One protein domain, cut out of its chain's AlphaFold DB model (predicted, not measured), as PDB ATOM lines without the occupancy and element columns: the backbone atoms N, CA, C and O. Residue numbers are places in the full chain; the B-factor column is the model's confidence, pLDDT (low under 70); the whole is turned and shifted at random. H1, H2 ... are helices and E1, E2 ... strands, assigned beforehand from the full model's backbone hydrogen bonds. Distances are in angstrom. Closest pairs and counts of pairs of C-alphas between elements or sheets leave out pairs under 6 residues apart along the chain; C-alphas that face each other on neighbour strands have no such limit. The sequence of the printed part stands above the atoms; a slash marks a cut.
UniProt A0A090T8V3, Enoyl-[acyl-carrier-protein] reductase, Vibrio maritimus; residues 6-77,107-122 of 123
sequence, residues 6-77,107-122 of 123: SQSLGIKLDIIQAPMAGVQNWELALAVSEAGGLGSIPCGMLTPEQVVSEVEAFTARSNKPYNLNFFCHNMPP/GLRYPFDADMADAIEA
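This is residues 6 to 77 and 107 to 122 of the 123 residues of the protein "Enoyl-[acyl-carrier-protein] reductase" of Vibrio maritimus (UniProt A0A090T8V3). A very small core of two parallel strands, E1 and E2, has helices H2 and H3 packed on it, with H4 side by side with one end of H3. H1 lies off the core on a long link, and the stretch after E2 reaches out to Pro 77 at one end of the longest axis. The printed part has 88 residues, with four named helices and two named strands in the order H1, H2, E1, H3, E2, H4; the named elements hold 41 residues, under half, and the class is mostly helix. It is compact, with a radius of gyration of the C-alphas of 13.3 A, yet elongated, spanning 44 by 24 by 23 A.

H1 is residues 6 to 9, with C-alpha 6 at (133.399, 93.511, 259.049). H2 is residues 26 to 35, 14.0 A long, and E1 is residues 39 to 42. H3, residues 48 to 59, is the longest helix at 16.3 A. E2 is residues 66 to 69. H4 is residues 114 to 120, with C-alpha 120 at (121.559, 79.116, 244.631).

E1 and E2 are parallel neighbours at 24 degrees, with N 41 and O 67 within hydrogen-bond range at 2.8 A. E1, H3 and E2 form a strand-helix-strand unit, two parallel neighbour strands with a helix between, and its crossover is right-handed. The closest C-alphas of H2 and E1, Ala 29 and Gly 39, are 3.7 A apart. H3 touches H2 with residues 54 to 58 alone, at a shallow tilt of 31 degrees, the same way; the closest C-alphas, Trp 26 and Glu 54, are 5.6 A apart. H3 touches H4 with residues 48 to 52 alone, at a shallow tilt of 20 degrees, the same way; the closest C-alphas, Pro 48 and Met 116, are 5.3 A apart. H1 and H2 are apart. Each O i to N i+4 pair is within hydrogen-bond range in H2, H3 and H4; H1 is too short for such a pair.

The C-alphas of Lys 12 and Pro 77, the two farthest apart, are 43.8 A apart. Residues 78 to 106 are not printed, with 14.8 A between C-alphas 77 and 107 across the cut. The link from H1 to H2 is long, with 16 residues. No printed residue is under 70 in pLDDT.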
ATOM      1  N   SER A   6     132.236  94.174 259.639       93.62
ATOM      2  CA  SER A   6     133.399  93.511 259.049       93.62
ATOM      3  C   SER A   6     133.707  92.144 259.661       93.62
ATOM      4  O   SER A   6     133.915  91.182 258.923       93.62
ATOM      5  N   GLN A   7     133.674  92.023 260.992       94.50
ATOM      6  CA  GLN A   7     133.867  90.743 261.680       94.50
ATOM      7  C   GLN A   7     132.723  89.764 261.404       94.50
ATOM      8  O   GLN A   7     132.982  88.590 261.153       94.50
ATOM      9  N   SER A   8     131.472  90.232 261.433       95.38
ATOM     10  CA  SER A   8     130.299  89.389 261.178       95.38
ATOM     11  C   SER A   8     130.227  88.876 259.740       95.38
ATOM     12  O   SER A   8     129.758  87.765 259.524       95.38
ATOM     13  N   LEU A   9     130.688  89.667 258.770       96.12
ATOM     14  CA  LEU A   9     130.621  89.341 257.343       96.12
ATOM     15  C   LEU A   9     131.935  88.790 256.769       96.12
ATOM     16  O   LEU A   9     131.983  88.440 255.594       96.12
ATOM     17  N   GLY A  10     133.010  88.725 257.561       96.75
ATOM     18  CA  GLY A  10     134.315  88.241 257.099       96.75
ATOM     19  C   GLY A  10     135.009  89.160 256.082       96.75
ATOM     20  O   GLY A  10     135.802  88.689 255.265       96.75
ATOM     21  N   ILE A  11     134.725  90.464 256.121       97.81
ATOM     22  CA  ILE A  11     135.293  91.484 255.221       97.81
ATOM     23  C   ILE A  11     136.270  92.401 255.974       97.81
ATOM     24  O   ILE A  11     136.302  92.428 257.202       97.81
ATOM     25  N   LYS A  12     137.108  93.148 255.245       97.62
ATOM     26  CA  LYS A  12     138.145  94.021 255.834       97.62
ATOM     27  C   LYS A  12     137.648  95.437 256.116       97.62
ATOM     28  O   LYS A  12     138.156  96.090 257.021       97.62
ATOM     29  N   LEU A  13     136.711  95.919 255.305       97.44
ATOM     30  CA  LEU A  13     136.167  97.271 255.346       97.44
ATOM     31  C   LEU A  13     134.669  97.190 255.628       97.44
ATOM     32  O   LEU A  13     133.984  96.357 255.041       97.44
ATOM     33  N   ASP A  14     134.144  98.088 256.462       97.00
ATOM     34  CA  ASP A  14     132.702  98.218 256.722       97.00
ATOM     35  C   ASP A  14     131.988  98.923 255.547       97.00
ATOM     36  O   ASP A  14     131.316  99.940 255.711       97.00
ATOM     37  N   ILE A  15     132.188  98.410 254.331       97.75
ATOM     38  CA  ILE A  15     131.651  98.953 253.083       97.75
ATOM     39  C   ILE A  15     130.915  97.838 252.356       97.75
ATOM     40  O   ILE A  15     131.511  96.827 251.986       97.75
ATOM     41  N   ILE A  16     129.629  98.064 252.103       98.62
ATOM     42  CA  ILE A  16     128.810  97.224 251.235       98.62
ATOM     43  C   ILE A  16     128.531  98.021 249.968       98.62
ATOM     44  O   ILE A  16     127.965  99.116 250.024       98.62
ATOM     45  N   GLN A  17     128.926  97.480 248.822       98.69
ATOM     46  CA  GLN A  17     128.538  98.043 247.539       98.69
ATOM     47  C   GLN A  17     127.084  97.644 247.258       98.69
ATOM     48  O   GLN A  17     126.741  96.468 247.333       98.69
ATOM     49  N   ALA A  18     126.210  98.621 247.007       98.69
ATOM     50  CA  ALA A  18     124.772  98.377 246.901       98.69
ATOM     51  C   ALA A  18     124.419  97.480 245.695       98.69
ATOM     52  O   ALA A  18     124.963  97.678 244.611       98.69
ATOM     53  N   PRO A  19     123.473  96.534 245.824       98.25
ATOM     54  CA  PRO A  19     122.933  95.801 244.684       98.25
ATOM     55  C   PRO A  19     122.086  96.727 243.793       98.25
ATOM     56  O   PRO A  19     121.026  97.189 244.210       98.25
ATOM     57  N   MET A  20     122.539  97.012 242.567       97.88
ATOM     58  CA  MET A  20     121.861  97.920 241.627       97.88
ATOM     59  C   MET A  20     121.510  97.204 240.315       97.88
ATOM     60  O   MET A  20     122.302  97.161 239.372       97.88
ATOM     61  N   ALA A  21     120.312  96.620 240.254       94.88
ATOM     62  CA  ALA A  21     119.852  95.884 239.078       94.88
ATOM     63  C   ALA A  21     119.839  96.770 237.815       94.88
ATOM     64  O   ALA A  21     119.334  97.892 237.836       94.88
ATOM     65  N   GLY A  22     120.395  96.255 236.714       93.44
ATOM     66  CA  GLY A  22     120.458  96.937 235.414       93.44
ATOM     67  C   GLY A  22     121.716  97.778 235.159       93.44
ATOM     68  O   GLY A  22     121.896  98.230 234.033       93.44
ATOM     69  N   VAL A  23     122.590  97.971 236.155       96.19
ATOM     70  CA  VAL A  23     123.822  98.778 236.004       96.19
ATOM     71  C   VAL A  23     125.092  98.102 236.525       96.19
ATOM     72  O   VAL A  23     126.173  98.675 236.415       96.19
ATOM     73  N   GLN A  24     124.986  96.898 237.091       96.94
ATOM     74  CA  GLN A  24     126.137  96.136 237.580       96.94
ATOM     75  C   GLN A  24     125.919  94.624 237.476       96.94
ATOM     76  O   GLN A  24     124.789  94.160 237.320       96.94
ATOM     77  N   ASN A  25     127.016  93.889 237.638       98.12
ATOM     78  CA  ASN A  25     127.133  92.436 237.566       98.12
ATOM     79  C   ASN A  25     128.234  91.942 238.539       98.12
ATOM     80  O   ASN A  25     128.726  92.699 239.389       98.12
ATOM     81  N   TRP A  26     128.649  90.687 238.384       98.62
ATOM     82  CA  TRP A  26     129.715  90.040 239.143       98.62
ATOM     83  C   TRP A  26     131.065  90.766 239.068       98.62
ATOM     84  O   TRP A  26     131.826  90.682 240.026       98.62
ATOM     85  N   GLU A  27     131.382  91.501 237.994       98.75
ATOM     86  CA  GLU A  27     132.685  92.172 237.842       98.75
ATOM     87  C   GLU A  27     132.851  93.306 238.859       98.75
ATOM     88  O   GLU A  27     133.900  93.427 239.500       98.75
ATOM     89  N   LEU A  28     131.800  94.111 239.059       98.81
ATOM     90  CA  LEU A  28     131.815  95.165 240.074       98.81
ATOM     91  C   LEU A  28     131.807  94.573 241.486       98.81
ATOM     92  O   LEU A  28     132.546  95.046 242.351       98.81
ATOM     93  N   ALA A  29     131.003  93.530 241.714       98.81
ATOM     94  CA  ALA A  29     130.982  92.836 242.997       98.81
ATOM     95  C   ALA A  29     132.375  92.275 243.336       98.81
ATOM     96  O   ALA A  29     132.890  92.507 244.429       98.81
ATOM     97  N   LEU A  30     133.026  91.619 242.372       98.88
ATOM     98  CA  LEU A  30     134.370  91.065 242.505       98.88
ATOM     99  C   LEU A  30     135.387  92.146 242.869       98.88
ATOM    100  O   LEU A  30     136.132  91.983 243.834       98.88
ATOM    101  N   ALA A  31     135.400  93.263 242.139       98.81
ATOM    102  CA  ALA A  31     136.337  94.355 242.392       98.81
ATOM    103  C   ALA A  31     136.225  94.900 243.829       98.81
ATOM    104  O   ALA A  31     137.237  95.170 244.478       98.81
ATOM    105  N   VAL A  32     135.001  95.025 244.351       98.75
ATOM    106  CA  VAL A  32     134.750  95.492 245.724       98.75
ATOM    107  C   VAL A  32     135.183  94.453 246.754       98.75
ATOM    108  O   VAL A  32     135.843  94.806 247.736       98.75
ATOM    109  N   SER A  33     134.827  93.185 246.540       98.75
ATOM    110  CA  SER A  33     135.186  92.095 247.449       98.75
ATOM    111  C   SER A  33     136.705  91.902 247.533       98.75
ATOM    112  O   SER A  33     137.250  91.743 248.627       98.75
ATOM    113  N   GLU A  34     137.423  92.027 246.413       98.69
ATOM    114  CA  GLU A  34     138.893  91.994 246.386       98.69
ATOM    115  C   GLU A  34     139.529  93.214 247.069       98.69
ATOM    116  O   GLU A  34     140.522  93.081 247.792       98.69
ATOM    117  N   ALA A  35     138.919  94.397 246.936       98.56
ATOM    118  CA  ALA A  35     139.334  95.593 247.671       98.56
ATOM    119  C   ALA A  35     139.085  95.489 249.191       98.56
ATOM    120  O   ALA A  35     139.618  96.285 249.966       98.56
ATOM    121  N   GLY A  36     138.323  94.485 249.637       98.19
ATOM    122  CA  GLY A  36     138.082  94.173 251.042       98.19
ATOM    123  C   GLY A  36     136.740  94.650 251.592       98.19
ATOM    124  O   GLY A  36     136.533  94.521 252.798       98.19
ATOM    125  N   GLY A  37     135.852  95.187 250.752       98.44
ATOM    126  CA  GLY A  37     134.443  95.400 251.097       98.44
ATOM    127  C   GLY A  37     133.592  94.156 250.831       98.44
ATOM    128  O   GLY A  37     134.119  93.067 250.614       98.44
ATOM    129  N   LEU A  38     132.270  94.331 250.817       98.75
ATOM    130  CA  LEU A  38     131.308  93.329 250.356       98.75
ATOM    131  C   LEU A  38     130.709  93.768 249.016       98.75
ATOM    132  O   LEU A  38     129.924  94.720 248.963       98.75
ATOM    133  N   GLY A  39     131.088  93.093 247.933       98.75
ATOM    134  CA  GLY A  39     130.432  93.249 246.638       98.75
ATOM    135  C   GLY A  39     129.033  92.638 246.628       98.75
ATOM    136  O   GLY A  39     128.807  91.620 247.283       98.75
ATOM    137  N   SER A  40     128.102  93.231 245.871       98.88
ATOM    138  CA  SER A  40     126.735  92.708 245.745       98.88
ATOM    139  C   SER A  40     126.342  92.433 244.295       98.88
ATOM    140  O   SER A  40     126.430  93.316 243.442       98.88
ATOM    141  N   ILE A  41     125.814  91.240 244.027       98.69
ATOM    142  CA  ILE A  41     125.227  90.863 242.736       98.69
ATOM    143  C   ILE A  41     123.702  91.087 242.817       98.69
ATOM    144  O   ILE A  41     123.047  90.537 243.710       98.69
ATOM    145  N   PRO A  42     123.109  91.930 241.948       98.12
ATOM    146  CA  PRO A  42     121.675  92.192 241.960       98.12
ATOM    147  C   PRO A  42     120.912  91.140 241.147       98.12
ATOM    148  O   PRO A  42     120.887  91.175 239.919       98.12
ATOM    149  N   CYS A  43     120.218  90.242 241.833       97.31
ATOM    150  CA  CYS A  43     119.525  89.117 241.213       97.31
ATOM    151  C   CYS A  43     118.069  89.422 240.827       97.31
ATOM    152  O   CYS A  43     117.470  88.677 240.063       97.31
ATOM    153  N   GLY A  44     117.481  90.531 241.296       94.25
ATOM    154  CA  GLY A  44     116.050  90.848 241.107       94.25
ATOM    155  C   GLY A  44     115.566  91.071 239.660       94.25
ATOM    156  O   GLY A  44     114.382  91.333 239.441       94.25
ATOM    157  N   MET A  45     116.460  91.017 238.669       94.38
ATOM    158  CA  MET A  45     116.142  91.090 237.234       94.38
ATOM    159  C   MET A  45     116.641  89.876 236.442       94.38
ATOM    160  O   MET A  45     116.503  89.867 235.219       94.38
ATOM    161  N   LEU A  46     117.243  88.901 237.120       95.44
ATOM    162  CA  LEU A  46     117.906  87.756 236.514       95.44
ATOM    163  C   LEU A  46     117.032  86.509 236.646       95.44
ATOM    164  O   LEU A  46     116.330  86.337 237.643       95.44
ATOM    165  N   THR A  47     117.088  85.632 235.644       95.31
ATOM    166  CA  THR A  47     116.562  84.268 235.782       95.31
ATOM    167  C   THR A  47     117.461  83.451 236.716       95.31
ATOM    168  O   THR A  47     118.624  83.824 236.910       95.31
ATOM    169  N   PRO A  48     116.981  82.326 237.273       96.69
ATOM    170  CA  PRO A  48     117.815  81.447 238.088       96.69
ATOM    171  C   PRO A  48     119.130  81.052 237.394       96.69
ATOM    172  O   PRO A  48     120.200  81.187 237.979       96.69
ATOM    173  N   GLU A  49     119.095  80.693 236.109       97.25
ATOM    174  CA  GLU A  49     120.289  80.308 235.339       97.25
ATOM    175  C   GLU A  49     121.285  81.465 235.183       97.25
ATOM    176  O   GLU A  49     122.503  81.267 235.183       97.25
ATOM    177  N   GLN A  50     120.773  82.691 235.051       97.44
ATOM    178  CA  GLN A  50     121.608  83.887 234.995       97.44
ATOM    179  C   GLN A  50     122.253  84.173 236.353       97.44
ATOM    180  O   GLN A  50     123.431  84.519 236.387       97.44
ATOM    181  N   VAL A  51     121.530  83.986 237.464       98.00
ATOM    182  CA  VAL A  51     122.105  84.111 238.814       98.00
ATOM    183  C   VAL A  51     123.217  83.086 239.021       98.00
ATOM    184  O   VAL A  51     124.307  83.469 239.436       98.00
ATOM    185  N   VAL A  52     122.987  81.819 238.659       98.38
ATOM    186  CA  VAL A  52     124.022  80.771 238.700       98.38
ATOM    187  C   VAL A  52     125.252  81.200 237.900       98.38
ATOM    188  O   VAL A  52     126.359  81.180 238.425       98.38
ATOM    189  N   SER A  53     125.064  81.684 236.669       98.50
ATOM    190  CA  SER A  53     126.170  82.131 235.809       98.50
ATOM    191  C   SER A  53     126.984  83.280 236.426       98.50
ATOM    192  O   SER A  53     128.213  83.294 236.337       98.50
ATOM    193  N   GLU A  54     126.320  84.250 237.062       98.56
ATOM    194  CA  GLU A  54     126.974  85.364 237.763       98.56
ATOM    195  C   GLU A  54     127.783  84.873 238.974       98.56
ATOM    196  O   GLU A  54     128.923  85.299 239.182       98.56
ATOM    197  N   VAL A  55     127.219  83.946 239.756       98.44
ATOM    198  CA  VAL A  55     127.879  83.372 240.935       98.44
ATOM    199  C   VAL A  55     129.065  82.496 240.538       98.44
ATOM    200  O   VAL A  55     130.141  82.629 241.120       98.44
ATOM    201  N   GLU A  56     128.932  81.652 239.516       98.38
ATOM    202  CA  GLU A  56     130.042  80.865 238.966       98.38
ATOM    203  C   GLU A  56     131.170  81.772 238.459       98.38
ATOM    204  O   GLU A  56     132.348  81.534 238.738       98.38
ATOM    205  N   ALA A  57     130.833  82.859 237.758       98.62
ATOM    206  CA  ALA A  57     131.827  83.804 237.262       98.62
ATOM    207  C   ALA A  57     132.589  84.507 238.398       98.62
ATOM    208  O   ALA A  57     133.814  84.672 238.299       98.62
ATOM    209  N   PHE A  58     131.892  84.883 239.477       98.62
ATOM    210  CA  PHE A  58     132.501  85.437 240.685       98.62
ATOM    211  C   PHE A  58     133.402  84.404 241.382       98.62
ATOM    212  O   PHE A  58     134.593  84.651 241.597       98.62
ATOM    213  N   THR A  59     132.854  83.230 241.702       97.88
ATOM    214  CA  THR A  59     133.518  82.197 242.519       97.88
ATOM    215  C   THR A  59     134.697  81.537 241.806       97.88
ATOM    216  O   THR A  59     135.668  81.143 242.451       97.88
ATOM    217  N   ALA A  60     134.704  81.515 240.471       98.25
ATOM    218  CA  ALA A  60     135.862  81.093 239.683       98.25
ATOM    219  C   ALA A  60     137.090  82.017 239.842       98.25
ATOM    220  O   ALA A  60     138.202  81.629 239.480       98.25
ATOM    221  N   ARG A  61     136.906  83.248 240.340       98.56
ATOM    222  CA  ARG A  61     137.956  84.280 240.440       98.56
ATOM    223  C   ARG A  61     138.270  84.700 241.868       98.56
ATOM    224  O   ARG A  61     139.349  85.238 242.102       98.56
ATOM    225  N   SER A  62     137.357  84.471 242.804       97.81
ATOM    226  CA  SER A  62     137.518  84.873 244.194       97.81
ATOM    227  C   SER A  62     136.813  83.926 245.149       97.81
ATOM    228  O   SER A  62     135.765  83.366 244.851       97.81
ATOM    229  N   ASN A  63     137.385  83.802 246.343       97.12
ATOM    230  CA  ASN A  63     136.771  83.153 247.496       97.12
ATOM    231  C   ASN A  63     136.366  84.164 248.584       97.12
ATOM    232  O   ASN A  63     136.192  83.791 249.745       97.12
ATOM    233  N   LYS A  64     136.302  85.459 248.247       98.19
ATOM    234  CA  LYS A  64     135.881  86.514 249.175       98.19
ATOM    235  C   LYS A  64     134.363  86.503 249.368       98.19
ATOM    236  O   LYS A  64     133.645  86.110 248.452       98.19
ATOM    237  N   PRO A  65     133.865  86.980 250.523       98.12
ATOM    238  CA  PRO A  65     132.434  87.153 250.730       98.12
ATOM    239  C   PRO A  65     131.803  88.055 249.663       98.12
ATOM    240  O   PRO A  65     132.410  89.030 249.206       98.12
ATOM    241  N   TYR A  66     130.561  87.746 249.309       98.56
ATOM    242  CA  TYR A  66     129.715  88.524 248.410       98.56
ATOM    243  C   TYR A  66     128.260  88.453 248.883       98.56
ATOM    244  O   TYR A  66     127.904  87.632 249.726       98.56
ATOM    245  N   ASN A  67     127.427  89.352 248.369       98.62
ATOM    246  CA  ASN A  67     126.007  89.445 248.686       98.62
ATOM    247  C   ASN A  67     125.163  89.165 247.436       98.62
ATOM    248  O   ASN A  67     125.405  89.766 246.390       98.62
ATOM    249  N   LEU A  68     124.145  88.313 247.558       98.50
ATOM    250  CA  LEU A  68     123.119  88.119 246.533       98.50
ATOM    251  C   LEU A  68     121.843  88.837 246.958       98.50
ATOM    252  O   LEU A  68     121.327  88.619 248.054       98.50
ATOM    253  N   ASN A  69     121.325  89.707 246.094       98.44
ATOM    254  CA  ASN A  69     120.149  90.507 246.408       98.44
ATOM    255  C   ASN A  69     118.935  90.121 245.568       98.44
ATOM    256  O   ASN A  69     118.983  90.168 244.343       98.44
ATOM    257  N   PHE A  70     117.818  89.867 246.244       98.00
ATOM    258  CA  PHE A  70     116.545  89.524 245.625       98.00
ATOM    259  C   PHE A  70     115.437  90.472 246.078       98.00
ATOM    260  O   PHE A  70     115.501  91.073 247.154       98.00
ATOM    261  N   PHE A  71     114.394  90.582 245.261       97.38
ATOM    262  CA  PHE A  71     113.158  91.222 245.684       97.38
ATOM    263  C   PHE A  71     112.303  90.265 246.518       97.38
ATOM    264  O   PHE A  71     112.350  89.059 246.331       97.38
ATOM    265  N   CYS A  72     111.480  90.802 247.419       96.94
ATOM    266  CA  CYS A  72     110.580  90.021 248.280       96.94
ATOM    267  C   CYS A  72     109.185  90.660 248.393       96.94
ATOM    268  O   CYS A  72     108.520  90.573 249.423       96.94
ATOM    269  N   HIS A  73     108.759  91.377 247.351       95.62
ATOM    270  CA  HIS A  73     107.449  92.021 247.322       95.62
ATOM    271  C   HIS A  73     106.342  91.020 246.975       95.62
ATOM    272  O   HIS A  73     106.576  90.001 246.332       95.62
ATOM    273  N   ASN A  74     105.110  91.349 247.358       94.38
ATOM    274  CA  ASN A  74     103.943  90.598 246.912       94.38
ATOM    275  C   ASN A  74     103.631  90.968 245.463       94.38
ATOM    276  O   ASN A  74     103.442  92.147 245.157       94.38
ATOM    277  N   MET A  75     103.545  89.967 244.591       91.06
ATOM    278  CA  MET A  75     103.109  90.179 243.216       91.06
ATOM    279  C   MET A  75     101.599  90.428 243.189       91.06
ATOM    280  O   MET A  75     100.837  89.536 243.578       91.06
ATOM    281  N   PRO A  76     101.135  91.613 242.754       89.56
ATOM    282  CA  PRO A  76      99.715  91.814 242.533       89.56
ATOM    283  C   PRO A  76      99.248  90.923 241.371       89.56
ATOM    284  O   PRO A  76     100.032  90.644 240.456       89.56
ATOM    285  N   PRO A  77      97.976  90.486 241.369       91.38
ATOM    286  CA  PRO A  77      97.409  89.860 240.187       91.38
ATOM    287  C   PRO A  77      97.491  90.836 239.012       91.38
ATOM    288  O   PRO A  77      97.360  92.051 239.177       91.38
ATOM    289  N   GLY A 107     108.809  92.169 231.380       78.12
ATOM    290  CA  GLY A 107     109.584  92.995 232.310       78.12
ATOM    291  C   GLY A 107     109.136  92.926 233.772       78.12
ATOM    292  O   GLY A 107     109.519  93.800 234.551       78.12
ATOM    293  N   LEU A 108     108.363  91.902 234.153       86.88
ATOM    294  CA  LEU A 108     108.029  91.660 235.553       86.88
ATOM    295  C   LEU A 108     109.304  91.479 236.383       86.88
ATOM    296  O   LEU A 108     110.324  90.968 235.915       86.88
ATOM    297  N   ARG A 109     109.242  91.948 237.625       90.75
ATOM    298  CA  ARG A 109     110.292  91.767 238.624       90.75
ATOM    299  C   ARG A 109     109.789  90.713 239.584       90.75
ATOM    300  O   ARG A 109     109.020  91.040 240.471       90.75
ATOM    301  N   TYR A 110     110.146  89.457 239.358       91.75
ATOM    302  CA  TYR A 110     109.674  88.385 240.224       91.75
ATOM    303  C   TYR A 110     110.336  88.488 241.609       91.75
ATOM    304  O   TYR A 110     111.516  88.848 241.701       91.75
ATOM    305  N   PRO A 111     109.585  88.253 242.697       95.44
ATOM    306  CA  PRO A 111     110.167  88.098 244.018       95.44
ATOM    307  C   PRO A 111     110.924  86.769 244.109       95.44
ATOM    308  O   PRO A 111     110.759  85.888 243.273       95.44
ATOM    309  N   PHE A 112     111.740  86.636 245.147       97.12
ATOM    310  CA  PHE A 112     112.407  85.395 245.502       97.12
ATOM    311  C   PHE A 112     111.383  84.276 245.728       97.12
ATOM    312  O   PHE A 112     110.414  84.459 246.471       97.12
ATOM    313  N   ASP A 113     111.620  83.129 245.102       96.06
ATOM    314  CA  ASP A 113     110.767  81.947 245.136       96.06
ATOM    315  C   ASP A 113     111.595  80.665 245.342       96.06
ATOM    316  O   ASP A 113     112.794  80.718 245.622       96.06
ATOM    317  N   ALA A 114     110.927  79.509 245.286       97.25
ATOM    318  CA  ALA A 114     111.562  78.211 245.501       97.25
ATOM    319  C   ALA A 114     112.569  77.868 244.395       97.25
ATOM    320  O   ALA A 114     113.668  77.432 244.711       97.25
ATOM    321  N   ASP A 115     112.239  78.142 243.129       96.19
ATOM    322  CA  ASP A 115     113.132  77.864 241.999       96.19
ATOM    323  C   ASP A 115     114.444  78.654 242.131       96.19
ATOM    324  O   ASP A 115     115.532  78.130 241.886       96.19
ATOM    325  N   MET A 116     114.360  79.915 242.577       97.38
ATOM    326  CA  MET A 116     115.546  80.717 242.858       97.38
ATOM    327  C   MET A 116     116.332  80.202 244.070       97.38
ATOM    328  O   MET A 116     117.561  80.242 244.051       97.38
ATOM    329  N   ALA A 117     115.650  79.732 245.119       97.62
ATOM    330  CA  ALA A 117     116.305  79.135 246.280       97.62
ATOM    331  C   ALA A 117     117.086  77.868 245.897       97.62
ATOM    332  O   ALA A 117     118.264  77.762 246.236       97.62
ATOM    333  N   ASP A 118     116.460  76.971 245.133       97.88
ATOM    334  CA  ASP A 118     117.066  75.731 244.643       97.88
ATOM    335  C   ASP A 118     118.284  76.025 243.751       97.88
ATOM    336  O   ASP A 118     119.317  75.363 243.847       97.88
ATOM    337  N   ALA A 119     118.202  77.059 242.909       96.88
ATOM    338  CA  ALA A 119     119.291  77.429 242.008       96.88
ATOM    339  C   ALA A 119     120.557  77.911 242.733       96.88
ATOM    340  O   ALA A 119     121.664  77.688 242.241       96.88
ATOM    341  N   ILE A 120     120.415  78.576 243.883       96.69
ATOM    342  CA  ILE A 120     121.559  79.116 244.631       96.69
ATOM    343  C   ILE A 120     122.033  78.214 245.772       96.69
ATOM    344  O   ILE A 120     123.090  78.485 246.329       96.69
ATOM    345  N   GLU A 121     121.300  77.147 246.111       96.12
ATOM    346  CA  GLU A 121     121.626  76.237 247.226       96.12
ATOM    347  C   GLU A 121     123.033  75.620 247.110       96.12
ATOM    348  O   GLU A 121     123.667  75.297 248.116       96.12
ATOM    349  N   ALA A 122     123.543  75.467 245.887       88.56
ATOM    350  CA  ALA A 122     124.848  74.871 245.619       88.56
ATOM    351  C   ALA A 122     126.056  75.772 245.956       88.56
ATOM    352  O   ALA A 122     127.189  75.279 245.905       88.56
TER     353      ALA A 122